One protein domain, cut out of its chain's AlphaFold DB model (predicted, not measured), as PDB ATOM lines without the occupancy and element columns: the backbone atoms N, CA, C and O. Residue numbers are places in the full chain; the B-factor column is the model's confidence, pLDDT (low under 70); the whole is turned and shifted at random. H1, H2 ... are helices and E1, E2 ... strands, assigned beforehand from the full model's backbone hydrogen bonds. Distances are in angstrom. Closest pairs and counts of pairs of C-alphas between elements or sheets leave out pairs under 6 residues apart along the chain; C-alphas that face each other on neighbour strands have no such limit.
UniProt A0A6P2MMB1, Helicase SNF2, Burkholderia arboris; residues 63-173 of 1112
ATOM      1  N   ILE A  63      -1.270 -36.537  26.312       87.38
ATOM      2  CA  ILE A  63      -0.317 -36.942  25.276       87.38
ATOM      3  C   ILE A  63      -0.539 -38.420  24.961       87.38
ATOM      4  O   ILE A  63      -0.268 -39.270  25.803       87.38
ATOM      5  N   GLY A  64      -1.056 -38.715  23.768       82.62
ATOM      6  CA  GLY A  64      -1.147 -40.075  23.233       82.62
ATOM      7  C   GLY A  64       0.139 -40.478  22.508       82.62
ATOM      8  O   GLY A  64       0.795 -39.630  21.894       82.62
ATOM      9  N   LEU A  65       0.498 -41.763  22.569       82.62
ATOM     10  CA  LEU A  65       1.656 -42.336  21.881       82.62
ATOM     11  C   LEU A  65       1.196 -43.473  20.970       82.62
ATOM     12  O   LEU A  65       0.483 -44.372  21.410       82.62
ATOM     13  N   ARG A  66       1.624 -43.456  19.705       79.00
ATOM     14  CA  ARG A  66       1.325 -44.527  18.749       79.00
ATOM     15  C   ARG A  66       2.587 -45.000  18.041       79.00
ATOM     16  O   ARG A  66       3.375 -44.194  17.544       79.00
ATOM     17  N   ARG A  67       2.771 -46.319  17.954       68.62
ATOM     18  CA  ARG A  67       3.841 -46.936  17.160       68.62
ATOM     19  C   ARG A  67       3.453 -46.905  15.677       68.62
ATOM     20  O   ARG A  67       2.337 -47.280  15.328       68.62
ATOM     21  N   SER A  68       4.346 -46.430  14.812       62.12
ATOM     22  CA  SER A  68       4.140 -46.467  13.354       62.12
ATOM     23  C   SER A  68       4.777 -47.729  12.768       62.12
ATOM     24  O   SER A  68       5.924 -48.037  13.087       62.12
ATOM     25  N   ASP A  69       4.077 -48.425  11.869       54.38
ATOM     26  CA  ASP A  69       4.585 -49.651  11.239       54.38
ATOM     27  C   ASP A  69       5.633 -49.363  10.132       54.38
ATOM     28  O   ASP A  69       5.290 -48.907   9.040       54.38
ATOM     29  N   SER A  70       6.904 -49.718  10.411       48.28
ATOM     30  CA  SER A  70       8.109 -49.844   9.534       48.28
ATOM     31  C   SER A  70       8.737 -48.543   8.962       48.28
ATOM     32  O   SER A  70       8.028 -47.583   8.681       48.28
ATOM     33  N   VAL A  71      10.069 -48.374   8.802       42.94
ATOM     34  CA  VAL A  71      11.114 -49.200   8.142       42.94
ATOM     35  C   VAL A  71      12.516 -48.934   8.753       42.94
ATOM     36  O   VAL A  71      12.875 -47.778   8.965       42.94
ATOM     37  N   SER A  72      13.337 -49.991   8.889       45.12
ATOM     38  CA  SER A  72      14.724 -50.022   9.425       45.12
ATOM     39  C   SER A  72      14.818 -49.898  10.954       45.12
ATOM     40  O   SER A  72      13.990 -49.196  11.511       45.12
ATOM     41  N   ASP A  73      15.780 -50.601  11.575       51.91
ATOM     42  CA  ASP A  73      16.112 -50.829  13.012       51.91
ATOM     43  C   ASP A  73      15.908 -49.694  14.060       51.91
ATOM     44  O   ASP A  73      16.278 -49.856  15.219       51.91
ATOM     45  N   ASP A  74      15.295 -48.563  13.715       55.50
ATOM     46  CA  ASP A  74      14.930 -47.471  14.610       55.50
ATOM     47  C   ASP A  74      13.425 -47.474  14.954       55.50
ATOM     48  O   ASP A  74      12.548 -47.373  14.091       55.50
ATOM     49  N   HIS A  75      13.105 -47.502  16.252       57.69
ATOM     50  CA  HIS A  75      11.736 -47.350  16.754       57.69
ATOM     51  C   HIS A  75      11.224 -45.921  16.494       57.69
ATOM     52  O   HIS A  75      11.768 -44.957  17.037       57.69
ATOM     53  N   VAL A  76      10.168 -45.775  15.683       70.06
ATOM     54  CA  VAL A  76       9.506 -44.485  15.414       70.06
ATOM     55  C   VAL A  76       8.202 -44.382  16.209       70.06
ATOM     56  O   VAL A  76       7.308 -45.216  16.052       70.06
ATOM     57  N   VAL A  77       8.075 -43.333  17.025       74.81
ATOM     58  CA  VAL A  77       6.888 -43.051  17.852       74.81
ATOM     59  C   VAL A  77       6.218 -41.758  17.388       74.81
ATOM     60  O   VAL A  77       6.887 -40.739  17.209       74.81
ATOM     61  N   GLU A  78       4.901 -41.799  17.183       83.06
ATOM     62  CA  GLU A  78       4.042 -40.668  16.809       83.06
ATOM     63  C   GLU A  78       3.318 -40.119  18.054       83.06
ATOM     64  O   GLU A  78       2.771 -40.886  18.844       83.06
ATOM     65  N   ILE A  79       3.350 -38.794  18.249       86.50
ATOM     66  CA  ILE A  79       2.860 -38.102  19.456       86.50
ATOM     67  C   ILE A  79       1.548 -37.371  19.152       86.50
ATOM     68  O   ILE A  79       1.509 -36.524  18.259       86.50
ATOM     69  N   GLU A  80       0.486 -37.621  19.917       87.12
ATOM     70  CA  GLU A  80      -0.867 -37.088  19.691       87.12
ATOM     71  C   GLU A  80      -1.320 -36.157  20.835       87.12
ATOM     72  O   GLU A  80      -1.727 -36.637  21.892       87.12
ATOM     73  N   PRO A  81      -1.255 -34.816  20.673       87.88
ATOM     74  CA  PRO A  81      -1.666 -33.888  21.725       87.88
ATOM     75  C   PRO A  81      -3.187 -33.662  21.741       87.88
ATOM     76  O   PRO A  81      -3.744 -33.058  20.823       87.88
ATOM     77  N   GLY A  82      -3.853 -34.061  22.821       85.38
ATOM     78  CA  GLY A  82      -5.275 -33.832  23.094       85.38
ATOM     79  C   GLY A  82      -5.521 -33.082  24.405       85.38
ATOM     80  O   GLY A  82      -4.593 -32.703  25.113       85.38
ATOM     81  N   PHE A  83      -6.790 -32.844  24.738       86.19
ATOM     82  CA  PHE A  83      -7.231 -32.313  26.033       86.19
ATOM     83  C   PHE A  83      -8.703 -32.674  26.277       86.19
ATOM     84  O   PHE A  83      -9.429 -33.031  25.346       86.19
ATOM     85  N   GLU A  84      -9.154 -32.578  27.527       78.00
ATOM     86  CA  GLU A  84     -10.525 -32.917  27.910       78.00
ATOM     87  C   GLU A  84     -11.560 -32.087  27.121       78.00
ATOM     88  O   GLU A  84     -11.550 -30.852  27.133       78.00
ATOM     89  N   GLY A  85     -12.468 -32.773  26.420       72.00
ATOM     90  CA  GLY A  85     -13.501 -32.141  25.595       72.00
ATOM     91  C   GLY A  85     -13.017 -31.607  24.241       72.00
ATOM     92  O   GLY A  85     -13.749 -30.842  23.612       72.00
ATOM     93  N   ALA A  86     -11.811 -31.976  23.789       80.69
ATOM     94  CA  ALA A  86     -11.322 -31.626  22.457       80.69
ATOM     95  C   ALA A  86     -12.290 -32.107  21.353       80.69
ATOM     96  O   ALA A  86     -12.765 -33.244  21.408       80.69
ATOM     97  N   PRO A  87     -12.602 -31.265  20.347       79.69
ATOM     98  CA  PRO A  87     -13.465 -31.673  19.243       79.69
ATOM     99  C   PRO A  87     -12.777 -32.745  18.375       79.69
ATOM    100  O   PRO A  87     -11.547 -32.757  18.307       79.69
ATOM    101  N   PRO A  88     -13.536 -33.596  17.659       78.19
ATOM    102  CA  PRO A  88     -12.976 -34.690  16.855       78.19
ATOM    103  C   PRO A  88     -11.916 -34.228  15.841       78.19
ATOM    104  O   PRO A  88     -10.891 -34.881  15.674       78.19
ATOM    105  N   ASP A  89     -12.112 -33.047  15.247       80.81
ATOM    106  CA  ASP A  89     -11.210 -32.471  14.239       80.81
ATOM    107  C   ASP A  89     -10.043 -31.660  14.846       80.81
ATOM    108  O   ASP A  89      -9.369 -30.895  14.145       80.81
ATOM    109  N   TRP A  90      -9.803 -31.765  16.160       87.12
ATOM    110  CA  TRP A  90      -8.752 -31.016  16.856       87.12
ATOM    111  C   TRP A  90      -7.358 -31.300  16.289       87.12
ATOM    112  O   TRP A  90      -6.647 -30.352  15.955       87.12
ATOM    113  N   LEU A  91      -6.976 -32.575  16.148       83.75
ATOM    114  CA  LEU A  91      -5.640 -32.962  15.675       83.75
ATOM    115  C   LEU A  91      -5.398 -32.507  14.229       83.75
ATOM    116  O   LEU A  91      -4.364 -31.905  13.938       83.75
ATOM    117  N   ASP A  92      -6.389 -32.671  13.354       82.88
ATOM    118  CA  ASP A  92      -6.326 -32.195  11.967       82.88
ATOM    119  C   ASP A  92      -6.196 -30.668  11.887       82.88
ATOM    120  O   ASP A  92      -5.429 -30.126  11.085       82.88
ATOM    121  N   THR A  93      -6.932 -29.947  12.736       83.38
ATOM    122  CA  THR A  93      -6.865 -28.482  12.813       83.38
ATOM    123  C   THR A  93      -5.517 -28.016  13.370       83.38
ATOM    124  O   THR A  93      -4.933 -27.046  12.870       83.38
ATOM    125  N   PHE A  94      -5.004 -28.718  14.382       87.25
ATOM    126  CA  PHE A  94      -3.696 -28.490  14.976       87.25
ATOM    127  C   PHE A  94      -2.586 -28.676  13.940       87.25
ATOM    128  O   PHE A  94      -1.742 -27.788  13.800       87.25
ATOM    129  N   ASP A  95      -2.613 -29.766  13.172       83.38
ATOM    130  CA  ASP A  95      -1.600 -30.088  12.168       83.38
ATOM    131  C   ASP A  95      -1.628 -29.108  10.986       83.38
ATOM    132  O   ASP A  95      -0.574 -28.589  10.604       83.38
ATOM    133  N   ARG A  96      -2.817 -28.747  10.473       82.31
ATOM    134  CA  ARG A  96      -2.977 -27.802   9.343       82.31
ATOM    135  C   ARG A  96      -2.534 -26.371   9.653       82.31
ATOM    136  O   ARG A  96      -2.163 -25.632   8.738       82.31
ATOM    137  N   ALA A  97      -2.599 -25.934  10.910       79.62
ATOM    138  CA  ALA A  97      -2.138 -24.598  11.280       79.62
ATOM    139  C   ALA A  97      -0.617 -24.476  11.069       79.62
ATOM    140  O   ALA A  97       0.120 -25.376  11.437       79.62
ATOM    141  N   ARG A  98      -0.101 -23.373  10.507       77.88
ATOM    142  CA  ARG A  98       1.364 -23.184  10.372       77.88
ATOM    143  C   ARG A  98       2.064 -22.934  11.711       77.88
ATOM    144  O   ARG A  98       3.181 -23.388  11.908       77.88
ATOM    145  N   GLU A  99       1.391 -22.250  12.629       83.62
ATOM    146  CA  GLU A  99       1.897 -21.903  13.961       83.62
ATOM    147  C   GLU A  99       0.816 -22.143  15.019       83.62
ATOM    148  O   GLU A  99      -0.376 -22.198  14.688       83.62
ATOM    149  N   ILE A 100       1.226 -22.282  16.288       87.38
ATOM    150  CA  ILE A 100       0.277 -22.425  17.399       87.38
ATOM    151  C   ILE A 100      -0.423 -21.094  17.643       87.38
ATOM    152  O   ILE A 100       0.219 -20.111  18.012       87.38
ATOM    153  N   ARG A 101      -1.741 -21.083  17.443       82.38
ATOM    154  CA  ARG A 101      -2.580 -19.897  17.608       82.38
ATOM    155  C   ARG A 101      -3.058 -19.769  19.046       82.38
ATOM    156  O   ARG A 101      -3.311 -20.756  19.727       82.38
ATOM    157  N   ASP A 102      -3.272 -18.531  19.466       79.31
ATOM    158  CA  ASP A 102      -3.899 -18.179  20.743       79.31
ATOM    159  C   ASP A 102      -5.343 -18.684  20.824       79.31
ATOM    160  O   ASP A 102      -5.869 -18.925  21.911       79.31
ATOM    161  N   ARG A 103      -5.971 -18.850  19.655       83.06
ATOM    162  CA  ARG A 103      -7.358 -19.264  19.504       83.06
ATOM    163  C   ARG A 103      -7.562 -20.120  18.256       83.06
ATOM    164  O   ARG A 103      -7.104 -19.760  17.169       83.06
ATOM    165  N   TYR A 104      -8.327 -21.195  18.419       84.75
ATOM    166  CA  TYR A 104      -8.855 -22.020  17.336       84.75
ATOM    167  C   TYR A 104     -10.378 -21.999  17.381       84.75
ATOM    168  O   TYR A 104     -10.953 -22.302  18.419       84.75
ATOM    169  N   ASP A 105     -11.018 -21.657  16.267       82.38
ATOM    170  CA  ASP A 105     -12.470 -21.761  16.117       82.38
ATOM    171  C   ASP A 105     -12.769 -22.987  15.248       82.38
ATOM    172  O   ASP A 105     -12.444 -23.000  14.060       82.38
ATOM    173  N   ILE A 106     -13.348 -24.022  15.854       83.00
ATOM    174  CA  ILE A 106     -13.657 -25.303  15.216       83.00
ATOM    175  C   ILE A 106     -15.176 -25.429  15.142       83.00
ATOM    176  O   ILE A 106     -15.868 -25.372  16.160       83.00
ATOM    177  N   VAL A 107     -15.707 -25.549  13.926       78.44
ATOM    178  CA  VAL A 107     -17.148 -25.685  13.691       78.44
ATOM    179  C   VAL A 107     -17.521 -27.157  13.835       78.44
ATOM    180  O   VAL A 107     -17.015 -27.980  13.080       78.44
ATOM    181  N   THR A 108     -18.399 -27.483  14.782       75.25
ATOM    182  CA  THR A 108     -18.949 -28.833  14.980       75.25
ATOM    183  C   THR A 108     -20.450 -28.854  14.655       75.25
ATOM    184  O   THR A 108     -21.083 -27.795  14.576       75.25
ATOM    185  N   PRO A 109     -21.064 -30.036  14.458       69.75
ATOM    186  CA  PRO A 109     -22.505 -30.147  14.215       69.75
ATOM    187  C   PRO A 109     -23.370 -29.544  15.337       69.75
ATOM    188  O   PRO A 109     -24.490 -29.107  15.072       69.75
ATOM    189  N   GLU A 110     -22.862 -29.486  16.576       64.75
ATOM    190  CA  GLU A 110     -23.571 -28.916  17.730       64.75
ATOM    191  C   GLU A 110     -23.321 -27.410  17.957       64.75
ATOM    192  O   GLU A 110     -23.990 -26.809  18.805       64.75
ATOM    193  N   GLY A 111     -22.394 -26.774  17.226       75.50
ATOM    194  CA  GLY A 111     -22.069 -25.354  17.393       75.50
ATOM    195  C   GLY A 111     -20.623 -24.980  17.048       75.50
ATOM    196  O   GLY A 111     -19.937 -25.684  16.318       75.50
ATOM    197  N   ILE A 112     -20.140 -23.840  17.555       79.69
ATOM    198  CA  ILE A 112     -18.740 -23.415  17.363       79.69
ATOM    199  C   ILE A 112     -17.976 -23.626  18.669       79.69
ATOM    200  O   ILE A 112     -18.322 -23.037  19.699       79.69
ATOM    201  N   VAL A 113     -16.911 -24.428  18.612       81.62
ATOM    202  CA  VAL A 113     -15.981 -24.665  19.719       81.62
ATOM    203  C   VAL A 113     -14.764 -23.755  19.559       81.62
ATOM    204  O   VAL A 113     -14.006 -23.869  18.600       81.62
ATOM    205  N   GLN A 114     -14.572 -22.840  20.504       82.25
ATOM    206  CA  GLN A 114     -13.432 -21.930  20.563       82.25
ATOM    207  C   GLN A 114     -12.420 -22.454  21.580       82.25
ATOM    208  O   GLN A 114     -12.682 -22.427  22.780       82.25
ATOM    209  N   VAL A 115     -11.262 -22.913  21.118       83.44
ATOM    210  CA  VAL A 115     -10.166 -23.382  21.973       83.44
ATOM    211  C   VAL A 115      -9.188 -22.233  22.197       83.44
ATOM    212  O   VAL A 115      -8.541 -21.775  21.256       83.44
ATOM    213  N   LEU A 116      -9.084 -21.761  23.438       81.12
ATOM    214  CA  LEU A 116      -8.176 -20.703  23.875       81.12
ATOM    215  C   LEU A 116      -6.929 -21.315  24.516       81.12
ATOM    216  O   LEU A 116      -6.988 -21.858  25.623       81.12
ATOM    217  N   VAL A 117      -5.796 -21.198  23.826       82.62
ATOM    218  CA  VAL A 117      -4.534 -21.821  24.234       82.62
ATOM    219  C   VAL A 117      -3.775 -20.895  25.180       82.62
ATOM    220  O   VAL A 117      -3.296 -19.822  24.785       82.62
ATOM    221  N   THR A 118      -3.645 -21.332  26.433       81.81
ATOM    222  CA  THR A 118      -2.896 -20.615  27.474       81.81
ATOM    223  C   THR A 118      -1.397 -20.555  27.139       81.81
ATOM    224  O   THR A 118      -0.905 -21.384  26.368       81.81
ATOM    225  N   PRO A 119      -0.631 -19.595  27.696       80.75
ATOM    226  CA  PRO A 119       0.793 -19.457  27.386       80.75
ATOM    227  C   PRO A 119       1.617 -20.733  27.636       80.75
ATOM    228  O   PRO A 119       2.391 -21.114  26.764       80.75
ATOM    229  N   LYS A 120       1.398 -21.433  28.760       83.06
ATOM    230  CA  LYS A 120       2.126 -22.672  29.104       83.06
ATOM    231  C   LYS A 120       1.798 -23.825  28.153       83.06
ATOM    232  O   LYS A 120       2.696 -24.467  27.616       83.06
ATOM    233  N   VAL A 121       0.512 -24.035  27.858       85.50
ATOM    234  CA  VAL A 121       0.067 -25.057  26.893       85.50
ATOM    235  C   VAL A 121       0.606 -24.759  25.494       85.50
ATOM    236  O   VAL A 121       1.008 -25.668  24.770       85.50
ATOM    237  N   ARG A 122       0.691 -23.478  25.118       85.81
ATOM    238  CA  ARG A 122       1.275 -23.050  23.843       85.81
ATOM    239  C   ARG A 122       2.745 -23.431  23.721       85.81
ATOM    240  O   ARG A 122       3.147 -23.830  22.631       85.81
ATOM    241  N   THR A 123       3.531 -23.296  24.791       86.19
ATOM    242  CA  THR A 123       4.946 -23.696  24.800       86.19
ATOM    243  C   THR A 123       5.078 -25.183  24.477       86.19
ATOM    244  O   THR A 123       5.765 -25.540  23.522       86.19
ATOM    245  N   VAL A 124       4.336 -26.036  25.188       86.56
ATOM    246  CA  VAL A 124       4.385 -27.497  25.015       86.56
ATOM    247  C   VAL A 124       3.908 -27.914  23.620       86.56
ATOM    248  O   VAL A 124       4.598 -28.646  22.913       86.56
ATOM    249  N   LEU A 125       2.775 -27.373  23.158       87.88
ATOM    250  CA  LEU A 125       2.256 -27.627  21.809       87.88
ATOM    251  C   LEU A 125       3.214 -27.167  20.700       87.88
ATOM    252  O   LEU A 125       3.265 -27.775  19.630       87.88
ATOM    253  N   ARG A 126       3.985 -26.098  20.934       87.00
ATOM    254  CA  ARG A 126       4.981 -25.601  19.980       87.00
ATOM    255  C   ARG A 126       6.160 -26.560  19.851       87.00
ATOM    256  O   ARG A 126       6.605 -26.777  18.727       87.00
ATOM    257  N   GLU A 127       6.637 -27.144  20.950       85.38
ATOM    258  CA  GLU A 127       7.701 -28.155  20.895       85.38
ATOM    259  C   GLU A 127       7.231 -29.425  20.175       85.38
ATOM    260  O   GLU A 127       7.938 -29.921  19.300       85.38
ATOM    261  N   ILE A 128       5.995 -29.875  20.419       85.75
ATOM    262  CA  ILE A 128       5.411 -31.017  19.692       85.75
ATOM    263  C   ILE A 128       5.297 -30.714  18.189       85.75
ATOM    264  O   ILE A 128       5.631 -31.553  17.357       85.75
ATOM    265  N   LYS A 129       4.889 -29.497  17.809       84.69
ATOM    266  CA  LYS A 129       4.731 -29.107  16.397       84.69
ATOM    267  C   LYS A 129       6.053 -28.928  15.640       84.69
ATOM    268  O   LYS A 129       6.061 -28.981  14.412       84.69
ATOM    269  N   ARG A 130       7.169 -28.717  16.346       82.31
ATOM    270  CA  ARG A 130       8.514 -28.697  15.740       82.31
ATOM    271  C   ARG A 130       8.970 -30.078  15.281       82.31
ATOM    272  O   ARG A 130       9.870 -30.161  14.446       82.31
ATOM    273  N   LEU A 131       8.377 -31.143  15.814       80.00
ATOM    274  CA  LEU A 131       8.682 -32.505  15.401       80.00
ATOM    275  C   LEU A 131       8.059 -32.768  14.018       80.00
ATOM    276  O   LEU A 131       6.849 -32.577  13.852       80.00
ATOM    277  N   PRO A 132       8.841 -33.202  13.011       74.31
ATOM    278  CA  PRO A 132       8.322 -33.479  11.673       74.31
ATOM    279  C   PRO A 132       7.219 -34.541  11.737       74.31
ATOM    280  O   PRO A 132       7.465 -35.675  12.139       74.31
ATOM    281  N   GLY A 133       5.984 -34.162  11.395       74.38
ATOM    282  CA  GLY A 133       4.824 -35.058  11.482       74.38
ATOM    283  C   GLY A 133       4.522 -35.572  12.895       74.38
ATOM    284  O   GLY A 133       3.918 -36.627  13.015       74.38
ATOM    285  N   ARG A 134       4.970 -34.867  13.949       86.44
ATOM    286  CA  ARG A 134       4.856 -35.283  15.362       86.44
ATOM    287  C   ARG A 134       5.568 -36.609  15.689       86.44
ATOM    288  O   ARG A 134       5.179 -37.293  16.632       86.44
ATOM    289  N   ARG A 135       6.612 -36.972  14.932       81.31
ATOM    290  CA  ARG A 135       7.342 -38.244  15.084       81.31
ATOM    291  C   ARG A 135       8.733 -38.064  15.691       81.31
ATOM    292  O   ARG A 135       9.445 -37.115  15.357       81.31
ATOM    293  N   VAL A 136       9.136 -39.008  16.539       74.56
ATOM    294  CA  VAL A 136      10.494 -39.144  17.096       74.56
ATOM    295  C   VAL A 136      11.068 -40.521  16.757       74.56
ATOM    296  O   VAL A 136      10.322 -41.494  16.714       74.56
ATOM    297  N   ALA A 137      12.381 -40.604  16.510       69.81
ATOM    298  CA  ALA A 137      13.080 -41.841  16.138       69.81
ATOM    299  C   ALA A 137      14.445 -41.976  16.842       69.81
ATOM    300  O   ALA A 137      15.018 -40.975  17.292       69.81
ATOM    301  N   GLY A 138      14.961 -43.208  16.919       67.44
ATOM    302  CA  GLY A 138      16.302 -43.529  17.427       67.44
ATOM    303  C   GLY A 138      16.522 -43.132  18.894       67.44
ATOM    304  O   GLY A 138      15.601 -43.156  19.712       67.44
ATOM    305  N   SER A 139      17.737 -42.692  19.237       61.09
ATOM    306  CA  SER A 139      18.109 -42.287  20.608       61.09
ATOM    307  C   SER A 139      17.248 -41.153  21.180       61.09
ATOM    308  O   SER A 139      17.051 -41.064  22.391       61.09
ATOM    309  N   ARG A 140      16.674 -40.300  20.320       61.94
ATOM    310  CA  ARG A 140      15.769 -39.219  20.733       61.94
ATOM    311  C   ARG A 140      14.374 -39.733  21.096       61.94
ATOM    312  O   ARG A 140      13.755 -39.159  21.986       61.94
ATOM    313  N   ALA A 141      13.899 -40.802  20.452       66.56
ATOM    314  CA  ALA A 141      12.677 -41.496  20.861       66.56
ATOM    315  C   ALA A 141      12.877 -42.199  22.208       66.56
ATOM    316  O   ALA A 141      12.061 -42.027  23.105       66.56
ATOM    317  N   GLN A 142      14.004 -42.896  22.380       65.19
ATOM    318  CA  GLN A 142      14.352 -43.568  23.639       65.19
ATOM    319  C   GLN A 142      14.432 -42.571  24.807       65.19
ATOM    320  O   GLN A 142      13.799 -42.770  25.840       65.19
ATOM    321  N   ALA A 143      15.112 -41.434  24.618       65.88
ATOM    322  CA  ALA A 143      15.191 -40.383  25.635       65.88
ATOM    323  C   ALA A 143      13.828 -39.729  25.943       65.88
ATOM    324  O   ALA A 143      13.550 -39.421  27.100       65.88
ATOM    325  N   PHE A 144      12.970 -39.531  24.933       72.38
ATOM    326  CA  PHE A 144      11.620 -38.980  25.112       72.38
ATOM    327  C   PHE A 144      10.706 -39.923  25.911       72.38
ATOM    328  O   PHE A 144       9.960 -39.462  26.769       72.38
ATOM    329  N   LEU A 145      10.784 -41.233  25.654       68.69
ATOM    330  CA  LEU A 145      10.006 -42.268  26.350       68.69
ATOM    331  C   LEU A 145      10.450 -42.480  27.805       68.69
ATOM    332  O   LEU A 145       9.643 -42.872  28.648       68.69
ATOM    333  N   LEU A 146      11.729 -42.222  28.091       67.25
ATOM    334  CA  LEU A 146      12.294 -42.273  29.439       67.25
ATOM    335  C   LEU A 146      12.014 -40.991  30.235       67.25
ATOM    336  O   LEU A 146      11.764 -41.067  31.433       67.25
ATOM    337  N   ASN A 147      12.071 -39.817  29.595       72.69
ATOM    338  CA  ASN A 147      11.818 -38.535  30.252       72.69
ATOM    339  C   ASN A 147      11.201 -37.499  29.282       72.69
ATOM    340  O   ASN A 147      11.930 -36.717  28.654       72.69
ATOM    341  N   PRO A 148       9.860 -37.423  29.185       70.31
ATOM    342  CA  PRO A 148       9.182 -36.502  28.269       70.31
ATOM    343  C   PRO A 148       9.363 -35.031  28.664       70.31
ATOM    344  O   PRO A 148       9.381 -34.151  27.800       70.31
ATOM    345  N   TYR A 149       9.554 -34.744  29.955       78.44
ATOM    346  CA  TYR A 149       9.706 -33.385  30.480       78.44
ATOM    347  C   TYR A 149      11.011 -32.735  30.019       78.44
ATOM    348  O   TYR A 149      11.030 -31.559  29.648       78.44
ATOM    349  N   ALA A 150      12.096 -33.513  29.963       72.06
ATOM    350  CA  ALA A 150      13.373 -33.048  29.429       72.06
ATOM    351  C   ALA A 150      13.280 -32.690  27.934       72.06
ATOM    352  O   ALA A 150      13.971 -31.783  27.468       72.06
ATOM    353  N   ALA A 151      12.411 -33.376  27.188       71.38
ATOM    354  CA  ALA A 151      12.260 -33.187  25.752       71.38
ATOM    355  C   ALA A 151      11.249 -32.090  25.363       71.38
ATOM    356  O   ALA A 151      11.431 -31.452  24.325       71.38
ATOM    357  N   LEU A 152      10.204 -31.860  26.170       77.00
ATOM    358  CA  LEU A 152       9.128 -30.889  25.902       77.00
ATOM    359  C   LEU A 152       9.286 -29.549  26.645       77.00
ATOM    360  O   LEU A 152       8.533 -28.609  26.382       77.00
ATOM    361  N   GLY A 153      10.283 -29.437  27.527       76.50
ATOM    362  CA  GLY A 153      10.637 -28.208  28.242       76.50
ATOM    363  C   GLY A 153       9.973 -28.074  29.618       76.50
ATOM    364  O   GLY A 153       9.068 -28.821  29.973       76.50
ATOM    365  N   ALA A 154      10.421 -27.092  30.408       75.31
ATOM    366  CA  ALA A 154      10.039 -26.951  31.821       75.31
ATOM    367  C   ALA A 154       8.525 -26.763  32.055       75.31
ATOM    368  O   ALA A 154       7.999 -27.244  33.054       75.31
ATOM    369  N   ASP A 155       7.816 -26.129  31.113       81.06
ATOM    370  CA  ASP A 155       6.358 -25.946  31.185       81.06
ATOM    371  C   ASP A 155       5.585 -27.280  31.072       81.06
ATOM    372  O   ASP A 155       4.414 -27.340  31.442       81.06
ATOM    373  N   ALA A 156       6.215 -28.362  30.590       81.12
ATOM    374  CA  ALA A 156       5.577 -29.670  30.421       81.12
ATOM    375  C   ALA A 156       5.155 -30.308  31.752       81.12
ATOM    376  O   ALA A 156       4.138 -30.995  31.786       81.12
ATOM    377  N   ILE A 157       5.876 -30.036  32.846       80.94
ATOM    378  CA  ILE A 157       5.546 -30.535  34.196       80.94
ATOM    379  C   ILE A 157       4.185 -29.991  34.652       80.94
ATOM    380  O   ILE A 157       3.366 -30.702  35.230       80.94
ATOM    381  N   ASP A 158       3.909 -28.726  34.335       77.44
ATOM    382  CA  ASP A 158       2.662 -28.068  34.717       77.44
ATOM    383  C   ASP A 158       1.496 -28.425  33.788       77.44
ATOM    384  O   ASP A 158       0.339 -28.221  34.160       77.44
ATOM    385  N   VAL A 159       1.771 -28.963  32.597       82.38
ATOM    386  CA  VAL A 159       0.786 -29.154  31.519       82.38
ATOM    387  C   VAL A 159       0.430 -30.625  31.287       82.38
ATOM    388  O   VAL A 159      -0.709 -30.907  30.930       82.38
ATOM    389  N   ILE A 160       1.350 -31.563  31.496       83.38
ATOM    390  CA  ILE A 160       1.134 -33.000  31.262       83.38
ATOM    391  C   ILE A 160       0.933 -33.697  32.607       83.38
ATOM    392  O   ILE A 160       1.643 -33.411  33.570       83.38
ATOM    393  N   GLU A 161      -0.038 -34.604  32.691       79.44
ATOM    394  CA  GLU A 161      -0.221 -35.454  33.871       79.44
ATOM    395  C   GLU A 161       0.650 -36.710  33.762       79.44
ATOM    396  O   GLU A 161       0.544 -37.466  32.801       79.44
ATOM    397  N   GLU A 162       1.512 -36.927  34.757       73.75
ATOM    398  CA  GLU A 162       2.506 -38.012  34.782       73.75
ATOM    399  C   GLU A 162       1.865 -39.397  34.648       73.75
ATOM    400  O   GLU A 162       2.205 -40.150  33.738       73.75
ATOM    401  N   ALA A 163       0.838 -39.678  35.455       74.19
ATOM    402  CA  ALA A 163       0.110 -40.948  35.412       74.19
ATOM    403  C   ALA A 163      -0.548 -41.223  34.045       74.19
ATOM    404  O   ALA A 163      -0.634 -42.368  33.611       74.19
ATOM    405  N   GLN A 164      -0.993 -40.175  33.340       79.94
ATOM    406  CA  GLN A 164      -1.596 -40.317  32.013       79.94
ATOM    407  C   GLN A 164      -0.547 -40.647  30.949       79.94
ATOM    408  O   GLN A 164      -0.825 -41.423  30.035       79.94
ATOM    409  N   PHE A 165       0.645 -40.059  31.054       75.81
ATOM    410  CA  PHE A 165       1.744 -40.350  30.142       75.81
ATOM    411  C   PHE A 165       2.277 -41.776  30.334       75.81
ATOM    412  O   PHE A 165       2.532 -42.464  29.348       75.81
ATOM    413  N   GLU A 166       2.400 -42.239  31.582       70.38
ATOM    414  CA  GLU A 166       2.805 -43.619  31.883       70.38
ATOM    415  C   GLU A 166       1.821 -44.638  31.302       70.38
ATOM    416  O   GLU A 166       2.238 -45.560  30.603       70.38
ATOM    417  N   GLN A 167       0.518 -44.410  31.479       73.12
ATOM    418  CA  GLN A 167      -0.514 -45.274  30.907       73.12
ATOM    419  C   GLN A 167      -0.459 -45.308  29.367       73.12
ATOM    420  O   GLN A 167      -0.545 -46.375  28.762       73.12
ATOM    421  N   ALA A 168      -0.240 -44.160  28.713       70.94
ATOM    422  CA  ALA A 168      -0.089 -44.095  27.256       70.94
ATOM    423  C   ALA A 168       1.173 -44.820  26.746       70.94
ATOM    424  O   ALA A 168       1.201 -45.292  25.609       70.94
ATOM    425  N   ARG A 169       2.226 -44.910  27.570       70.81
ATOM    426  CA  ARG A 169       3.444 -45.671  27.261       70.81
ATOM    427  C   ARG A 169       3.205 -47.178  27.362       70.81
ATOM    428  O   ARG A 169       3.666 -47.912  26.490       70.81
ATOM    429  N   GLU A 170       2.480 -47.621  28.387       66.00
ATOM    430  CA  GLU A 170       2.101 -49.030  28.571       66.00
ATOM    431  C   GLU A 170       1.209 -49.530  27.428       66.00
ATOM    432  O   GLU A 170       1.481 -50.572  26.835       66.00
ATOM    433  N   GLU A 171       0.198 -48.748  27.040       66.19
ATOM    434  CA  GLU A 171      -0.699 -49.082  25.923       66.19
ATOM    435  C   GLU A 171       0.039 -49.199  24.570       66.19
ATOM    436  O   GLU A 171      -0.448 -49.865  23.653       66.19
ATOM    437  N   ALA A 172       1.237 -48.610  24.448       64.44
ATOM    438  CA  ALA A 172       2.093 -48.688  23.263       64.44
ATOM    439  C   ALA A 172       3.077 -49.887  23.251       64.44
ATOM    440  O   ALA A 172       3.743 -50.094  22.231       64.44
ATOM    441  N   GLY A 173       3.163 -50.677  24.334       58.44
ATOM    442  CA  GLY A 173       3.937 -51.929  24.416       58.44
ATOM    443  C   GLY A 173       5.463 -51.760  24.365       58.44
ATOM    444  O   GLY A 173       6.116 -52.340  23.496       58.44
TER     445      GLY A 173
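Overview. This is residues 63 to 173 of the 1112 residues of the protein "Helicase SNF2" of Burkholderia arboris (UniProt A0A6P2MMB1). A small three-stranded sheet, E1, E2 and E5, has the helices H2 and H3 over it and H6 packed on its edge strand E1, while the short H4 and H5 pack on this helical cover. A separate two-stranded hairpin, E3 and E4, makes one end of the longest axis, with H1 between it and the sheet, and the link of residues 68 to 75 between E1 and E2 makes the other end. The printed part has 111 residues with six named helices and five named strands, in the order E1 E2 H1 E3 E4 H2 E5 H3 H4 H5 H6; the larger sheet has the order E1 - E2 - E5, and both sheets are antiparallel. The class is mixed, helices and strands. The whole is compact, with a radius of gyration of the C-alphas of 14.6 A, and only just elongated, with spans of 45 by 30 by 26 A.

Along the chain. In the larger sheet, E1 is residues 63 to 67, 13.5 A long, and begins with C-alpha 63 at (-0.317, -36.942, 25.276). E2, residues 76 to 82, is the longest strand at 19.8 A, and E5, residues 135 to 137, measures 6.9 A. H2, residues 119 to 130, is the longest helix at 16.8 A. H3, residues 138 to 146, and H6, residues 162 to 170, each measure 12.7 A; H6 ends with C-alpha 170 at (2.101, -49.030, 28.571). H4 is residues 148 to 152, 6.1 A, and H5 is residues 156 to 159, 4.9 A. H1, residues 90 to 96, measures 10.0 A. E3, residues 103 to 108, measures 15.7 A, and E4, residues 111 to 116, measures 16.0 A, with C-alpha 111 at (-22.069, -25.354, 17.393).

Arrangement. E1 and E2 form a hairpin, antiparallel at 152 degrees, with N 64 and O 80 2.9 A apart, within hydrogen-bond range. E2, the inner strand, is also antiparallel to E5 at 149 degrees, with N 77 and O 136 at 2.9 A, within range. H2 and H3 on one face of this sheet make two layers, helices on one side of a sheet. H3 lies over E2 at a height over the sheet of 7.8 A; its closest C-alphas to E2 are those of Ala 141 and Val 77, 6.7 A apart. H2 lies over E2 at a height of 11.0 A and runs only just slantwise to the strands, at 30.1 degrees to E2 on the local plane. H6 only grazes the sheet, and its closest C-alphas to E1 are those of Ala 168 and Gly 64, 5.8 A apart. H5 touches H2 with residues 120 to 124 of H2 alone, closest at the C-alphas of Ala 156 and Val 124, 5.9 A. H4 only just touches H2, with 3 pairs of C-alphas within 8 A, made by residues 124 to 128 of H2 alone; the closest are those of Leu 152 and Glu 127, 5.9 A. H4 and H3 touch only at the corner, and only just, with 3 such pairs, the closest being the C-alphas of Ala 151 and Phe 144 at 5.9 A. H1 only grazes the sheet, with residues 90 to 94, and its closest C-alphas to E3 are those of Trp 90 and Ile 106, 7.7 A apart. E3 and E4 form a hairpin, antiparallel at 159 degrees, with N 106 and O 113 at 2.8 A, within range; both strands are apart from E2. Every O i to N i+4 pair is within hydrogen-bond range in H1, H2, H3, H4 and H6, while H5 is too short for such a pair.

Size, cuts and confidence. The two C-alphas farthest apart are those of Asp 73 and Gly 111, 46.1 A. The printed part has no cut, and no link is long. The mean pLDDT of the printed part is 76.2; residues 67 to 75, 109 to 110, 137 to 143, 145 to 146 and 170 to 173 are under 70.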